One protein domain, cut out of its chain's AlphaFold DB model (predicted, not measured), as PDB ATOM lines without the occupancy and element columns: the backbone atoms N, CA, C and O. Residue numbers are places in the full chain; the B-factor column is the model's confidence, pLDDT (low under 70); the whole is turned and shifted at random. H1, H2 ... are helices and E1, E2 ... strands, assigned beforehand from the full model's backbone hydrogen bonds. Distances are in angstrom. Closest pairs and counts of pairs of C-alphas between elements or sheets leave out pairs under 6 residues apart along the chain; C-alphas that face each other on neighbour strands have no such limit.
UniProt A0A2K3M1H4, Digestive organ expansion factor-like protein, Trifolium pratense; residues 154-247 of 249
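This is residues 154 to 247 of the 249 residues of the protein "Digestive organ expansion factor-like protein" of Trifolium pratense (UniProt A0A2K3M1H4). A twisted antiparallel sheet of four strands curls round one helix, H1. The 94 printed residues hold H1, then E1, E2, E3 and E4, a meander, each strand beside the one before. Mixed in class and compact, it spans 41 by 29 by 21 A, radius of gyration of the C-alphas 13.5 A.

E1, residues 185 to 196, and E2, 202 to 211, form a hairpin, N 194 and O 204 being within hydrogen-bond range at 2.9 A. E2 and E3, 223 to 230, form another: N 205 and O 227, 2.8 A. E3 and E4, 240 to 246, form a third: N 228 and O 243, 2.9 A. H1, residues 158 to 176, is on the sheet, with C-alphas 171 and 241 its closest to E4, 5.7 A. Its O i to N i+4 pairs are each within range.

H1 begins at C-alpha 158 (32.630, -30.286, -8.526) and E4 ends at C-alpha 246 (7.599, -32.433, -14.494).

The E2 to E3 link is long; pLDDT is under 70 at residues 180 to 182 and 214 to 220.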
ATOM      1  N   ASP A 154      25.811 -22.881  -6.217       93.25
ATOM      2  CA  ASP A 154      26.787 -22.962  -7.296       93.25
ATOM      3  C   ASP A 154      26.901 -24.406  -7.800       93.25
ATOM      4  O   ASP A 154      27.447 -25.283  -7.131       93.25
ATOM      5  N   ILE A 155      26.360 -24.646  -8.993       93.06
ATOM      6  CA  ILE A 155      26.402 -25.952  -9.655       93.06
ATOM      7  C   ILE A 155      27.748 -26.230 -10.334       93.06
ATOM      8  O   ILE A 155      27.930 -27.322 -10.855       93.06
ATOM      9  N   THR A 156      28.675 -25.271 -10.379       92.12
ATOM     10  CA  THR A 156      30.002 -25.476 -10.984       92.12
ATOM     11  C   THR A 156      31.002 -26.094 -10.009       92.12
ATOM     12  O   THR A 156      31.983 -26.704 -10.434       92.12
ATOM     13  N   ASN A 157      30.729 -26.013  -8.702       93.44
ATOM     14  CA  ASN A 157      31.499 -26.706  -7.678       93.44
ATOM     15  C   ASN A 157      31.424 -28.226  -7.899       93.44
ATOM     16  O   ASN A 157      30.342 -28.805  -7.852       93.44
ATOM     17  N   HIS A 158      32.568 -28.880  -8.114       92.44
ATOM     18  CA  HIS A 158      32.630 -30.286  -8.526       92.44
ATOM     19  C   HIS A 158      31.973 -31.264  -7.533       92.44
ATOM     20  O   HIS A 158      31.228 -32.165  -7.936       92.44
ATOM     21  N   GLU A 159      32.239 -31.102  -6.235       91.56
ATOM     22  CA  GLU A 159      31.701 -31.983  -5.190       91.56
ATOM     23  C   GLU A 159      30.183 -31.845  -5.098       91.56
ATOM     24  O   GLU A 159      29.441 -32.830  -5.146       91.56
ATOM     25  N   LEU A 160      29.714 -30.599  -5.055       92.69
ATOM     26  CA  LEU A 160      28.297 -30.285  -4.980       92.69
ATOM     27  C   LEU A 160      27.559 -30.663  -6.266       92.69
ATOM     28  O   LEU A 160      26.456 -31.196  -6.209       92.69
ATOM     29  N   HIS A 161      28.175 -30.466  -7.424       95.06
ATOM     30  CA  HIS A 161      27.635 -30.874  -8.716       95.06
ATOM     31  C   HIS A 161      27.401 -32.387  -8.767       95.06
ATOM     32  O   HIS A 161      26.302 -32.840  -9.088       95.06
ATOM     33  N   THR A 162      28.403 -33.174  -8.365       95.75
ATOM     34  CA  THR A 162      28.300 -34.639  -8.285       95.75
ATOM     35  C   THR A 162      27.180 -35.058  -7.332       95.75
ATOM     36  O   THR A 162      26.362 -35.925  -7.656       95.75
ATOM     37  N   ARG A 163      27.084 -34.384  -6.181       94.88
ATOM     38  CA  ARG A 163      26.019 -34.598  -5.199       94.88
ATOM     39  C   ARG A 163      24.632 -34.333  -5.786       94.88
ATOM     40  O   ARG A 163      23.741 -35.170  -5.670       94.88
ATOM     41  N   LEU A 164      24.448 -33.196  -6.451       96.81
ATOM     42  CA  LEU A 164      23.173 -32.798  -7.047       96.81
ATOM     43  C   LEU A 164      22.748 -33.748  -8.175       96.81
ATOM     44  O   LEU A 164      21.563 -34.068  -8.276       96.81
ATOM     45  N   ILE A 165      23.690 -34.260  -8.975       97.38
ATOM     46  CA  ILE A 165      23.413 -35.307  -9.973       97.38
ATOM     47  C   ILE A 165      22.915 -36.584  -9.294       97.38
ATOM     48  O   ILE A 165      21.917 -37.164  -9.729       97.38
ATOM     49  N   HIS A 166      23.571 -37.025  -8.220       96.69
ATOM     50  CA  HIS A 166      23.144 -38.208  -7.477       96.69
ATOM     51  C   HIS A 166      21.716 -38.047  -6.927       96.69
ATOM     52  O   HIS A 166      20.862 -38.905  -7.153       96.69
ATOM     53  N   LEU A 167      21.423 -36.911  -6.286       97.50
ATOM     54  CA  LEU A 167      20.091 -36.609  -5.752       97.50
ATOM     55  C   LEU A 167      19.028 -36.490  -6.860       97.50
ATOM     56  O   LEU A 167      17.888 -36.911  -6.662       97.50
ATOM     57  N   SER A 168      19.396 -35.967  -8.034       98.06
ATOM     58  CA  SER A 168      18.505 -35.897  -9.203       98.06
ATOM     59  C   SER A 168      18.144 -37.290  -9.713       98.06
ATOM     60  O   SER A 168      16.969 -37.585  -9.920       98.06
ATOM     61  N   ASN A 169      19.133 -38.180  -9.843       97.50
ATOM     62  CA  ASN A 169      18.901 -39.575 -10.224       97.50
ATOM     63  C   ASN A 169      18.026 -40.308  -9.200       97.50
ATOM     64  O   ASN A 169      17.108 -41.027  -9.587       97.50
ATOM     65  N   LEU A 170      18.251 -40.083  -7.900       97.00
ATOM     66  CA  LEU A 170      17.412 -40.635  -6.834       97.00
ATOM     67  C   LEU A 170      15.953 -40.159  -6.956       97.00
ATOM     68  O   LEU A 170      15.018 -40.956  -6.858       97.00
ATOM     69  N   ALA A 171      15.752 -38.862  -7.194       97.31
ATOM     70  CA  ALA A 171      14.425 -38.285  -7.383       97.31
ATOM     71  C   ALA A 171      13.723 -38.840  -8.628       97.31
ATOM     72  O   ALA A 171      12.528 -39.139  -8.580       97.31
ATOM     73  N   LEU A 172      14.468 -39.028  -9.717       95.88
ATOM     74  CA  LEU A 172      13.957 -39.582 -10.965       95.88
ATOM     75  C   LEU A 172      13.610 -41.068 -10.835       95.88
ATOM     76  O   LEU A 172      12.553 -41.489 -11.294       95.88
ATOM     77  N   ALA A 173      14.434 -41.852 -10.136       94.88
ATOM     78  CA  ALA A 173      14.144 -43.251  -9.837       94.88
ATOM     79  C   ALA A 173      12.833 -43.391  -9.048       94.88
ATOM     80  O   ALA A 173      11.986 -44.213  -9.397       94.88
ATOM     81  N   LYS A 174      12.617 -42.536  -8.038       94.88
ATOM     82  CA  LYS A 174      11.365 -42.512  -7.266       94.88
ATOM     83  C   LYS A 174      10.159 -42.088  -8.108       94.88
ATOM     84  O   LYS A 174       9.063 -42.590  -7.881       94.88
ATOM     85  N   TYR A 175      10.342 -41.167  -9.053       94.69
ATOM     86  CA  TYR A 175       9.293 -40.761  -9.991       94.69
ATOM     87  C   TYR A 175       8.927 -41.901 -10.953       94.69
ATOM     88  O   TYR A 175       7.761 -42.271 -11.053       94.69
ATOM     89  N   ASN A 176       9.924 -42.517 -11.591       93.56
ATOM     90  CA  ASN A 176       9.732 -43.636 -12.513       93.56
ATOM     91  C   ASN A 176       9.080 -44.844 -11.824       93.56
ATOM     92  O   ASN A 176       8.211 -45.475 -12.411       93.56
ATOM     93  N   ALA A 177       9.453 -45.141 -10.575       92.06
ATOM     94  CA  ALA A 177       8.866 -46.231  -9.790       92.06
ATOM     95  C   ALA A 177       7.404 -45.994  -9.370       92.06
ATOM     96  O   ALA A 177       6.769 -46.909  -8.868       92.06
ATOM     97  N   ARG A 178       6.883 -44.768  -9.507       88.94
ATOM     98  CA  ARG A 178       5.459 -44.454  -9.298       88.94
ATOM     99  C   ARG A 178       4.666 -44.455 -10.604       88.94
ATOM    100  O   ARG A 178       3.443 -44.512 -10.569       88.94
ATOM    101  N   ASN A 179       5.353 -44.365 -11.741       83.31
ATOM    102  CA  ASN A 179       4.761 -44.337 -13.071       83.31
ATOM    103  C   ASN A 179       4.878 -45.720 -13.723       83.31
ATOM    104  O   ASN A 179       5.600 -45.904 -14.701       83.31
ATOM    105  N   ASP A 180       4.137 -46.692 -13.189       68.81
ATOM    106  CA  ASP A 180       4.240 -48.114 -13.558       68.81
ATOM    107  C   ASP A 180       3.883 -48.429 -15.026       68.81
ATOM    108  O   ASP A 180       4.218 -49.497 -15.535       68.81
ATOM    109  N   GLN A 181       3.220 -47.503 -15.727       62.00
ATOM    110  CA  GLN A 181       2.795 -47.648 -17.128       62.00
ATOM    111  C   GLN A 181       3.281 -46.499 -18.034       62.00
ATOM    112  O   GLN A 181       2.826 -46.375 -19.169       62.00
ATOM    113  N   GLY A 182       4.169 -45.634 -17.530       69.12
ATOM    114  CA  GLY A 182       4.588 -44.405 -18.207       69.12
ATOM    115  C   GLY A 182       5.989 -44.447 -18.822       69.12
ATOM    116  O   GLY A 182       6.731 -45.425 -18.718       69.12
ATOM    117  N   ALA A 183       6.352 -43.322 -19.439       78.62
ATOM    118  CA  ALA A 183       7.705 -43.002 -19.873       78.62
ATOM    119  C   ALA A 183       8.726 -43.206 -18.738       78.62
ATOM    120  O   ALA A 183       8.494 -42.821 -17.589       78.62
ATOM    121  N   ARG A 184       9.880 -43.789 -19.074       87.88
ATOM    122  CA  ARG A 184      11.008 -43.959 -18.153       87.88
ATOM    123  C   ARG A 184      12.024 -42.886 -18.439       87.88
ATOM    124  O   ARG A 184      12.672 -42.910 -19.477       87.88
ATOM    125  N   TYR A 185      12.195 -41.979 -17.496       91.69
ATOM    126  CA  TYR A 185      13.099 -40.861 -17.684       91.69
ATOM    127  C   TYR A 185      14.508 -41.200 -17.212       91.69
ATOM    128  O   TYR A 185      14.687 -41.822 -16.163       91.69
ATOM    129  N   VAL A 186      15.506 -40.752 -17.965       93.38
ATOM    130  CA  VAL A 186      16.924 -40.815 -17.604       93.38
ATOM    131  C   VAL A 186      17.459 -39.395 -17.506       93.38
ATOM    132  O   VAL A 186      17.159 -38.552 -18.349       93.38
ATOM    133  N   PHE A 187      18.227 -39.132 -16.452       95.88
ATOM    134  CA  PHE A 187      18.847 -37.836 -16.223       95.88
ATOM    135  C   PHE A 187      19.755 -37.459 -17.398       95.88
ATOM    136  O   PHE A 187      20.561 -38.270 -17.848       95.88
ATOM    137  N   GLU A 188      19.649 -36.218 -17.858       95.06
ATOM    138  CA  GLU A 188      20.507 -35.677 -18.909       95.06
ATOM    139  C   GLU A 188      21.434 -34.599 -18.358       95.06
ATOM    140  O   GLU A 188      22.655 -34.690 -18.501       95.06
ATOM    141  N   LYS A 189      20.862 -33.572 -17.724       95.69
ATOM    142  CA  LYS A 189      21.621 -32.378 -17.364       95.69
ATOM    143  C   LYS A 189      21.052 -31.675 -16.145       95.69
ATOM    144  O   LYS A 189      19.847 -31.497 -16.004       95.69
ATOM    145  N   LEU A 190      21.943 -31.191 -15.287       97.25
ATOM    146  CA  LEU A 190      21.580 -30.285 -14.206       97.25
ATOM    147  C   LEU A 190      21.393 -28.867 -14.766       97.25
ATOM    148  O   LEU A 190      22.284 -28.341 -15.431       97.25
ATOM    149  N   VAL A 191      20.245 -28.243 -14.495       96.88
ATOM    150  CA  VAL A 191      19.950 -26.881 -14.976       96.88
ATOM    151  C   VAL A 191      20.321 -25.858 -13.912       96.88
ATOM    152  O   VAL A 191      21.055 -24.913 -14.184       96.88
ATOM    153  N   LYS A 192      19.799 -26.038 -12.696       97.06
ATOM    154  CA  LYS A 192      20.078 -25.178 -11.541       97.06
ATOM    155  C   LYS A 192      19.667 -25.855 -10.244       97.06
ATOM    156  O   LYS A 192      18.830 -26.758 -10.239       97.06
ATOM    157  N   ALA A 193      20.200 -25.359  -9.139       97.75
ATOM    158  CA  ALA A 193      19.785 -25.769  -7.810       97.75
ATOM    159  C   ALA A 193      19.717 -24.565  -6.873       97.75
ATOM    160  O   ALA A 193      20.438 -23.578  -7.036       97.75
ATOM    161  N   THR A 194      18.846 -24.670  -5.881       97.44
ATOM    162  CA  THR A 194      18.843 -23.794  -4.716       97.44
ATOM    163  C   THR A 194      18.862 -24.653  -3.458       97.44
ATOM    164  O   THR A 194      18.463 -25.823  -3.482       97.44
ATOM    165  N   SER A 195      19.326 -24.086  -2.351       95.19
ATOM    166  CA  SER A 195      19.383 -24.775  -1.067       95.19
ATOM    167  C   SER A 195      18.807 -23.929   0.058       95.19
ATOM    168  O   SER A 195      18.770 -22.699  -0.011       95.19
ATOM    169  N   ARG A 196      18.330 -24.603   1.104       92.69
ATOM    170  CA  ARG A 196      17.963 -24.005   2.392       92.69
ATOM    171  C   ARG A 196      18.832 -24.583   3.493       92.69
ATOM    172  O   ARG A 196      19.266 -25.731   3.413       92.69
ATOM    173  N   PHE A 197      19.048 -23.771   4.522       87.75
ATOM    174  CA  PHE A 197      19.841 -24.170   5.677       87.75
ATOM    175  C   PHE A 197      19.035 -25.005   6.676       87.75
ATOM    176  O   PHE A 197      19.606 -25.848   7.349       87.75
ATOM    177  N   ILE A 198      17.717 -24.811   6.772       87.94
ATOM    178  CA  ILE A 198      16.841 -25.550   7.691       87.94
ATOM    179  C   ILE A 198      15.664 -26.170   6.908       87.94
ATOM    180  O   ILE A 198      14.919 -25.447   6.239       87.94
ATOM    181  N   PRO A 199      15.438 -27.493   6.988       88.25
ATOM    182  CA  PRO A 199      16.366 -28.498   7.506       88.25
ATOM    183  C   PRO A 199      17.713 -28.457   6.772       88.25
ATOM    184  O   PRO A 199      17.743 -28.139   5.578       88.25
ATOM    185  N   ILE A 200      18.796 -28.800   7.477       87.62
ATOM    186  CA  ILE A 200      20.153 -28.827   6.908       87.62
ATOM    187  C   ILE A 200      20.160 -29.686   5.646       87.62
ATOM    188  O   ILE A 200      19.527 -30.745   5.596       87.62
ATOM    189  N   SER A 201      20.846 -29.181   4.619       89.88
ATOM    190  CA  SER A 201      21.013 -29.835   3.319       89.88
ATOM    191  C   SER A 201      19.690 -30.113   2.591       89.88
ATOM    192  O   SER A 201      19.484 -31.164   1.982       89.88
ATOM    193  N   THR A 202      18.760 -29.155   2.631       95.50
ATOM    194  CA  THR A 202      17.558 -29.185   1.785       95.50
ATOM    195  C   THR A 202      17.853 -28.559   0.426       95.50
ATOM    196  O   THR A 202      18.258 -27.400   0.362       95.50
ATOM    197  N   TYR A 203      17.584 -29.293  -0.653       97.19
ATOM    198  CA  TYR A 203      17.816 -28.872  -2.033       97.19
ATOM    199  C   TYR A 203      16.522 -28.816  -2.848       97.19
ATOM    200  O   TYR A 203      15.675 -29.712  -2.780       97.19
ATOM    201  N   TYR A 204      16.409 -27.779  -3.674       97.81
ATOM    202  CA  TYR A 204      15.406 -27.640  -4.724       97.81
ATOM    203  C   TYR A 204      16.132 -27.661  -6.065       97.81
ATOM    204  O   TYR A 204      16.803 -26.704  -6.453       97.81
ATOM    205  N   ILE A 205      16.039 -28.788  -6.754       98.19
ATOM    206  CA  ILE A 205      16.852 -29.100  -7.924       98.19
ATOM    207  C   ILE A 205      15.977 -29.013  -9.169       98.19
ATOM    208  O   ILE A 205      14.886 -29.578  -9.199       98.19
ATOM    209  N   THR A 206      16.448 -28.307 -10.193       98.12
ATOM    210  CA  THR A 206      15.851 -28.309 -11.532       98.12
ATOM    211  C   THR A 206      16.820 -28.978 -12.497       98.12
ATOM    212  O   THR A 206      17.986 -28.581 -12.585       98.12
ATOM    213  N   PHE A 207      16.351 -29.986 -13.222       97.81
ATOM    214  CA  PHE A 207      17.175 -30.767 -14.141       97.81
ATOM    215  C   PHE A 207      16.383 -31.201 -15.374       97.81
ATOM    216  O   PHE A 207      15.157 -31.214 -15.369       97.81
ATOM    217  N   GLU A 208      17.103 -31.542 -16.430       96.81
ATOM    218  CA  GLU A 208      16.591 -32.087 -17.680       96.81
ATOM    219  C   GLU A 208      16.701 -33.612 -17.661       96.81
ATOM    220  O   GLU A 208      17.702 -34.177 -17.202       96.81
ATOM    221  N   ALA A 209      15.669 -34.280 -18.166       94.88
ATOM    222  CA  ALA A 209      15.653 -35.720 -18.354       94.88
ATOM    223  C   ALA A 209      15.020 -36.092 -19.698       94.88
ATOM    224  O   ALA A 209      14.095 -35.432 -20.175       94.88
ATOM    225  N   LYS A 210      15.501 -37.185 -20.286       91.94
ATOM    226  CA  LYS A 210      15.008 -37.737 -21.551       91.94
ATOM    227  C   LYS A 210      14.185 -38.982 -21.317       91.94
ATOM    228  O   LYS A 210      14.506 -39.786 -20.446       91.94
ATOM    229  N   ASP A 211      13.146 -39.148 -22.122       88.81
ATOM    230  CA  ASP A 211      12.389 -40.389 -22.156       88.81
ATOM    231  C   ASP A 211      13.213 -41.488 -22.841       88.81
ATOM    232  O   ASP A 211      13.563 -41.394 -24.017       88.81
ATOM    233  N   ALA A 212      13.532 -42.532 -22.083       82.44
ATOM    234  CA  ALA A 212      14.289 -43.691 -22.525       82.44
ATOM    235  C   ALA A 212      13.411 -44.806 -23.118       82.44
ATOM    236  O   ALA A 212      13.935 -45.850 -23.498       82.44
ATOM    237  N   THR A 213      12.086 -44.627 -23.181       75.62
ATOM    238  CA  THR A 213      11.169 -45.623 -23.768       75.62
ATOM    239  C   THR A 213      11.055 -45.524 -25.287       75.62
ATOM    240  O   THR A 213      10.637 -46.485 -25.935       75.62
ATOM    241  N   HIS A 214      11.469 -44.403 -25.877       64.62
ATOM    242  CA  HIS A 214      11.485 -44.220 -27.323       64.62
ATOM    243  C   HIS A 214      12.735 -44.840 -27.965       64.62
ATOM    244  O   HIS A 214      13.853 -44.670 -27.488       64.62
ATOM    245  N   VAL A 215      12.533 -45.536 -29.090       60.28
ATOM    246  CA  VAL A 215      13.573 -46.269 -29.841       60.28
ATOM    247  C   VAL A 215      14.685 -45.344 -30.367       60.28
ATOM    248  O   VAL A 215      15.830 -45.774 -30.468       60.28
ATOM    249  N   ASP A 216      14.374 -44.064 -30.601       61.53
ATOM    250  CA  ASP A 216      15.336 -43.007 -30.932       61.53
ATOM    251  C   ASP A 216      15.507 -42.035 -29.754       61.53
ATOM    252  O   ASP A 216      15.079 -40.879 -29.792       61.53
ATOM    253  N   THR A 217      16.170 -42.491 -28.691       59.16
ATOM    254  CA  THR A 217      16.487 -41.681 -27.496       59.16
ATOM    255  C   THR A 217      17.248 -40.384 -27.802       59.16
ATOM    256  O   THR A 217      17.217 -39.445 -27.005       59.16
ATOM    257  N   SER A 218      17.900 -40.286 -28.966       62.72
ATOM    258  CA  SER A 218      18.595 -39.070 -29.405       62.72
ATOM    259  C   SER A 218      17.660 -37.946 -29.874       62.72
ATOM    260  O   SER A 218      18.093 -36.795 -29.888       62.72
ATOM    261  N   ASN A 219      16.414 -38.249 -30.261       67.69
ATOM    262  CA  ASN A 219      15.477 -37.274 -30.840       67.69
ATOM    263  C   ASN A 219      14.363 -36.839 -29.876       67.69
ATOM    264  O   ASN A 219      13.549 -35.983 -30.225       67.69
ATOM    265  N   CYS A 220      14.308 -37.402 -28.667       69.56
ATOM    266  CA  CYS A 220      13.326 -36.993 -27.671       69.56
ATOM    267  C   CYS A 220      13.716 -35.644 -27.050       69.56
ATOM    268  O   CYS A 220      14.856 -35.494 -26.593       69.56
ATOM    269  N   PRO A 221      12.790 -34.666 -27.001       81.81
ATOM    270  CA  PRO A 221      13.055 -33.408 -26.324       81.81
ATOM    271  C   PRO A 221      13.279 -33.662 -24.833       81.81
ATOM    272  O   PRO A 221      12.583 -34.470 -24.212       81.81
ATOM    273  N   ALA A 222      14.256 -32.961 -24.264       88.25
ATOM    274  CA  ALA A 222      14.488 -32.976 -22.833       88.25
ATOM    275  C   ALA A 222      13.282 -32.366 -22.107       88.25
ATOM    276  O   ALA A 222      12.786 -31.301 -22.478       88.25
ATOM    277  N   ILE A 223      12.816 -33.045 -21.063       92.75
ATOM    278  CA  ILE A 223      11.745 -32.571 -20.192       92.75
ATOM    279  C   ILE A 223      12.366 -32.044 -18.905       92.75
ATOM    280  O   ILE A 223      13.277 -32.651 -18.339       92.75
ATOM    281  N   ILE A 224      11.860 -30.907 -18.432       96.44
ATOM    282  CA  ILE A 224      12.342 -30.272 -17.209       96.44
ATOM    283  C   ILE A 224      11.614 -30.867 -16.006       96.44
ATOM    284  O   ILE A 224      10.387 -30.831 -15.917       96.44
ATOM    285  N   PHE A 225      12.390 -31.349 -15.047       96.81
ATOM    286  CA  PHE A 225      11.938 -31.824 -13.751       96.81
ATOM    287  C   PHE A 225      12.317 -30.843 -12.647       96.81
ATOM    288  O   PHE A 225      13.352 -30.175 -12.698       96.81
ATOM    289  N   GLN A 226      11.479 -30.799 -11.616       98.06
ATOM    290  CA  GLN A 226      11.746 -30.117 -10.358       98.06
ATOM    291  C   GLN A 226      11.646 -31.121  -9.210       98.06
ATOM    292  O   GLN A 226      10.628 -31.796  -9.048       98.06
ATOM    293  N   ALA A 227      12.710 -31.222  -8.410       98.12
ATOM    294  CA  ALA A 227      12.797 -32.131  -7.274       98.12
ATOM    295  C   ALA A 227      13.141 -31.403  -5.971       98.12
ATOM    296  O   ALA A 227      14.127 -30.674  -5.888       98.12
ATOM    297  N   HIS A 228      12.345 -31.648  -4.934       97.88
ATOM    298  CA  HIS A 228      12.626 -31.223  -3.567       97.88
ATOM    299  C   HIS A 228      13.186 -32.414  -2.795       97.88
ATOM    300  O   HIS A 228      12.486 -33.403  -2.551       97.88
ATOM    301  N   VAL A 229      14.454 -32.314  -2.411       97.62
ATOM    302  CA  VAL A 229      15.194 -33.396  -1.769       97.62
ATOM    303  C   VAL A 229      15.776 -32.890  -0.460       97.62
ATOM    304  O   VAL A 229      16.432 -31.855  -0.420       97.62
ATOM    305  N   TRP A 230      15.527 -33.621   0.619       96.25
ATOM    306  CA  TRP A 230      16.209 -33.409   1.883       96.25
ATOM    307  C   TRP A 230      17.354 -34.404   1.986       96.25
ATOM    308  O   TRP A 230      17.134 -35.612   2.099       96.25
ATOM    309  N   ASP A 231      18.573 -33.895   1.903       94.50
ATOM    310  CA  ASP A 231      19.760 -34.715   1.977       94.50
ATOM    311  C   ASP A 231      20.186 -34.934   3.430       94.50
ATOM    312  O   ASP A 231      20.484 -33.991   4.156       94.50
ATOM    313  N   ARG A 232      20.182 -36.193   3.872       91.81
ATOM    314  CA  ARG A 232      20.355 -36.557   5.286       91.81
ATOM    315  C   ARG A 232      21.648 -37.309   5.561       91.81
ATOM    316  O   ARG A 232      21.798 -37.867   6.645       91.81
ATOM    317  N   THR A 233      22.594 -37.322   4.623       84.62
ATOM    318  CA  THR A 233      23.822 -38.106   4.812       84.62
ATOM    319  C   THR A 233      24.737 -37.575   5.898       84.62
ATOM    320  O   THR A 233      25.516 -38.352   6.423       84.62
ATOM    321  N   LEU A 234      24.624 -36.295   6.276       83.62
ATOM    322  CA  LEU A 234      25.308 -35.777   7.468       83.62
ATOM    323  C   LEU A 234      24.821 -36.449   8.760       83.62
ATOM    324  O   LEU A 234      25.545 -36.484   9.740       83.62
ATOM    325  N   SER A 235      23.603 -36.989   8.759       85.44
ATOM    326  CA  SER A 235      23.030 -37.748   9.875       85.44
ATOM    327  C   SER A 235      23.050 -39.257   9.615       85.44
ATOM    328  O   SER A 235      22.218 -39.962  10.176       85.44
ATOM    329  N   GLU A 236      23.890 -39.726   8.680       87.69
ATOM    330  CA  GLU A 236      24.007 -41.133   8.250       87.69
ATOM    331  C   GLU A 236      22.686 -41.786   7.801       87.69
ATOM    332  O   GLU A 236      22.554 -43.005   7.698       87.69
ATOM    333  N   LYS A 237      21.677 -40.969   7.487       90.31
ATOM    334  CA  LYS A 237      20.348 -41.419   7.066       90.31
ATOM    335  C   LYS A 237      20.202 -41.277   5.550       90.31
ATOM    336  O   LYS A 237      20.794 -40.375   4.950       90.31
ATOM    337  N   PRO A 238      19.379 -42.124   4.906       91.56
ATOM    338  CA  PRO A 238      19.135 -42.011   3.477       91.56
ATOM    339  C   PRO A 238      18.463 -40.675   3.145       91.56
ATOM    340  O   PRO A 238      17.578 -40.201   3.869       91.56
ATOM    341  N   SER A 239      18.871 -40.076   2.028       95.62
ATOM    342  CA  SER A 239      18.270 -38.846   1.517       95.62
ATOM    343  C   SER A 239      16.791 -39.073   1.184       95.62
ATOM    344  O   SER A 239      16.388 -40.110   0.653       95.62
ATOM    345  N   VAL A 240      15.957 -38.082   1.488       96.06
ATOM    346  CA  VAL A 240      14.503 -38.161   1.343       96.06
ATOM    347  C   VAL A 240      14.056 -37.279   0.187       96.06
ATOM    348  O   VAL A 240      14.076 -36.053   0.266       96.06
ATOM    349  N   VAL A 241      13.578 -37.905  -0.885       96.94
ATOM    350  CA  VAL A 241      12.896 -37.200  -1.980       96.94
ATOM    351  C   VAL A 241      11.473 -36.873  -1.529       96.94
ATOM    352  O   VAL A 241      10.630 -37.775  -1.437       96.94
ATOM    353  N   LYS A 242      11.204 -35.598  -1.238       96.25
ATOM    354  CA  LYS A 242       9.884 -35.117  -0.802       96.25
ATOM    355  C   LYS A 242       8.922 -35.011  -1.980       96.25
ATOM    356  O   LYS A 242       7.808 -35.523  -1.907       96.25
ATOM    357  N   SER A 243       9.371 -34.421  -3.083       96.38
ATOM    358  CA  SER A 243       8.614 -34.362  -4.334       96.38
ATOM    359  C   SER A 243       9.542 -34.383  -5.544       96.38
ATOM    360  O   SER A 243      10.700 -33.974  -5.465       96.38
ATOM    361  N   CYS A 244       9.025 -34.895  -6.657       96.81
ATOM    362  CA  CYS A 244       9.654 -34.874  -7.970       96.81
ATOM    363  C   CYS A 244       8.527 -34.849  -9.002       96.81
ATOM    364  O   CYS A 244       7.636 -35.701  -8.941       96.81
ATOM    365  N   SER A 245       8.529 -33.866  -9.894       95.38
ATOM    366  CA  SER A 245       7.492 -33.706 -10.913       95.38
ATOM    367  C   SER A 245       8.033 -32.992 -12.143       95.38
ATOM    368  O   SER A 245       8.994 -32.223 -12.059       95.38
ATOM    369  N   ILE A 246       7.375 -33.214 -13.278       94.25
ATOM    370  CA  ILE A 246       7.599 -32.433 -14.494       94.25
ATOM    371  C   ILE A 246       7.156 -30.991 -14.231       94.25
ATOM    372  O   ILE A 246       6.097 -30.758 -13.642       94.25
ATOM    373  N   LYS A 247       7.974 -30.020 -14.640       90.50
ATOM    374  CA  LYS A 247       7.624 -28.602 -14.562       90.50
ATOM    375  C   LYS A 247       6.569 -28.299 -15.637       90.50
ATOM    376  O   LYS A 247       6.862 -28.532 -16.809       90.50
TER     377      LYS A 247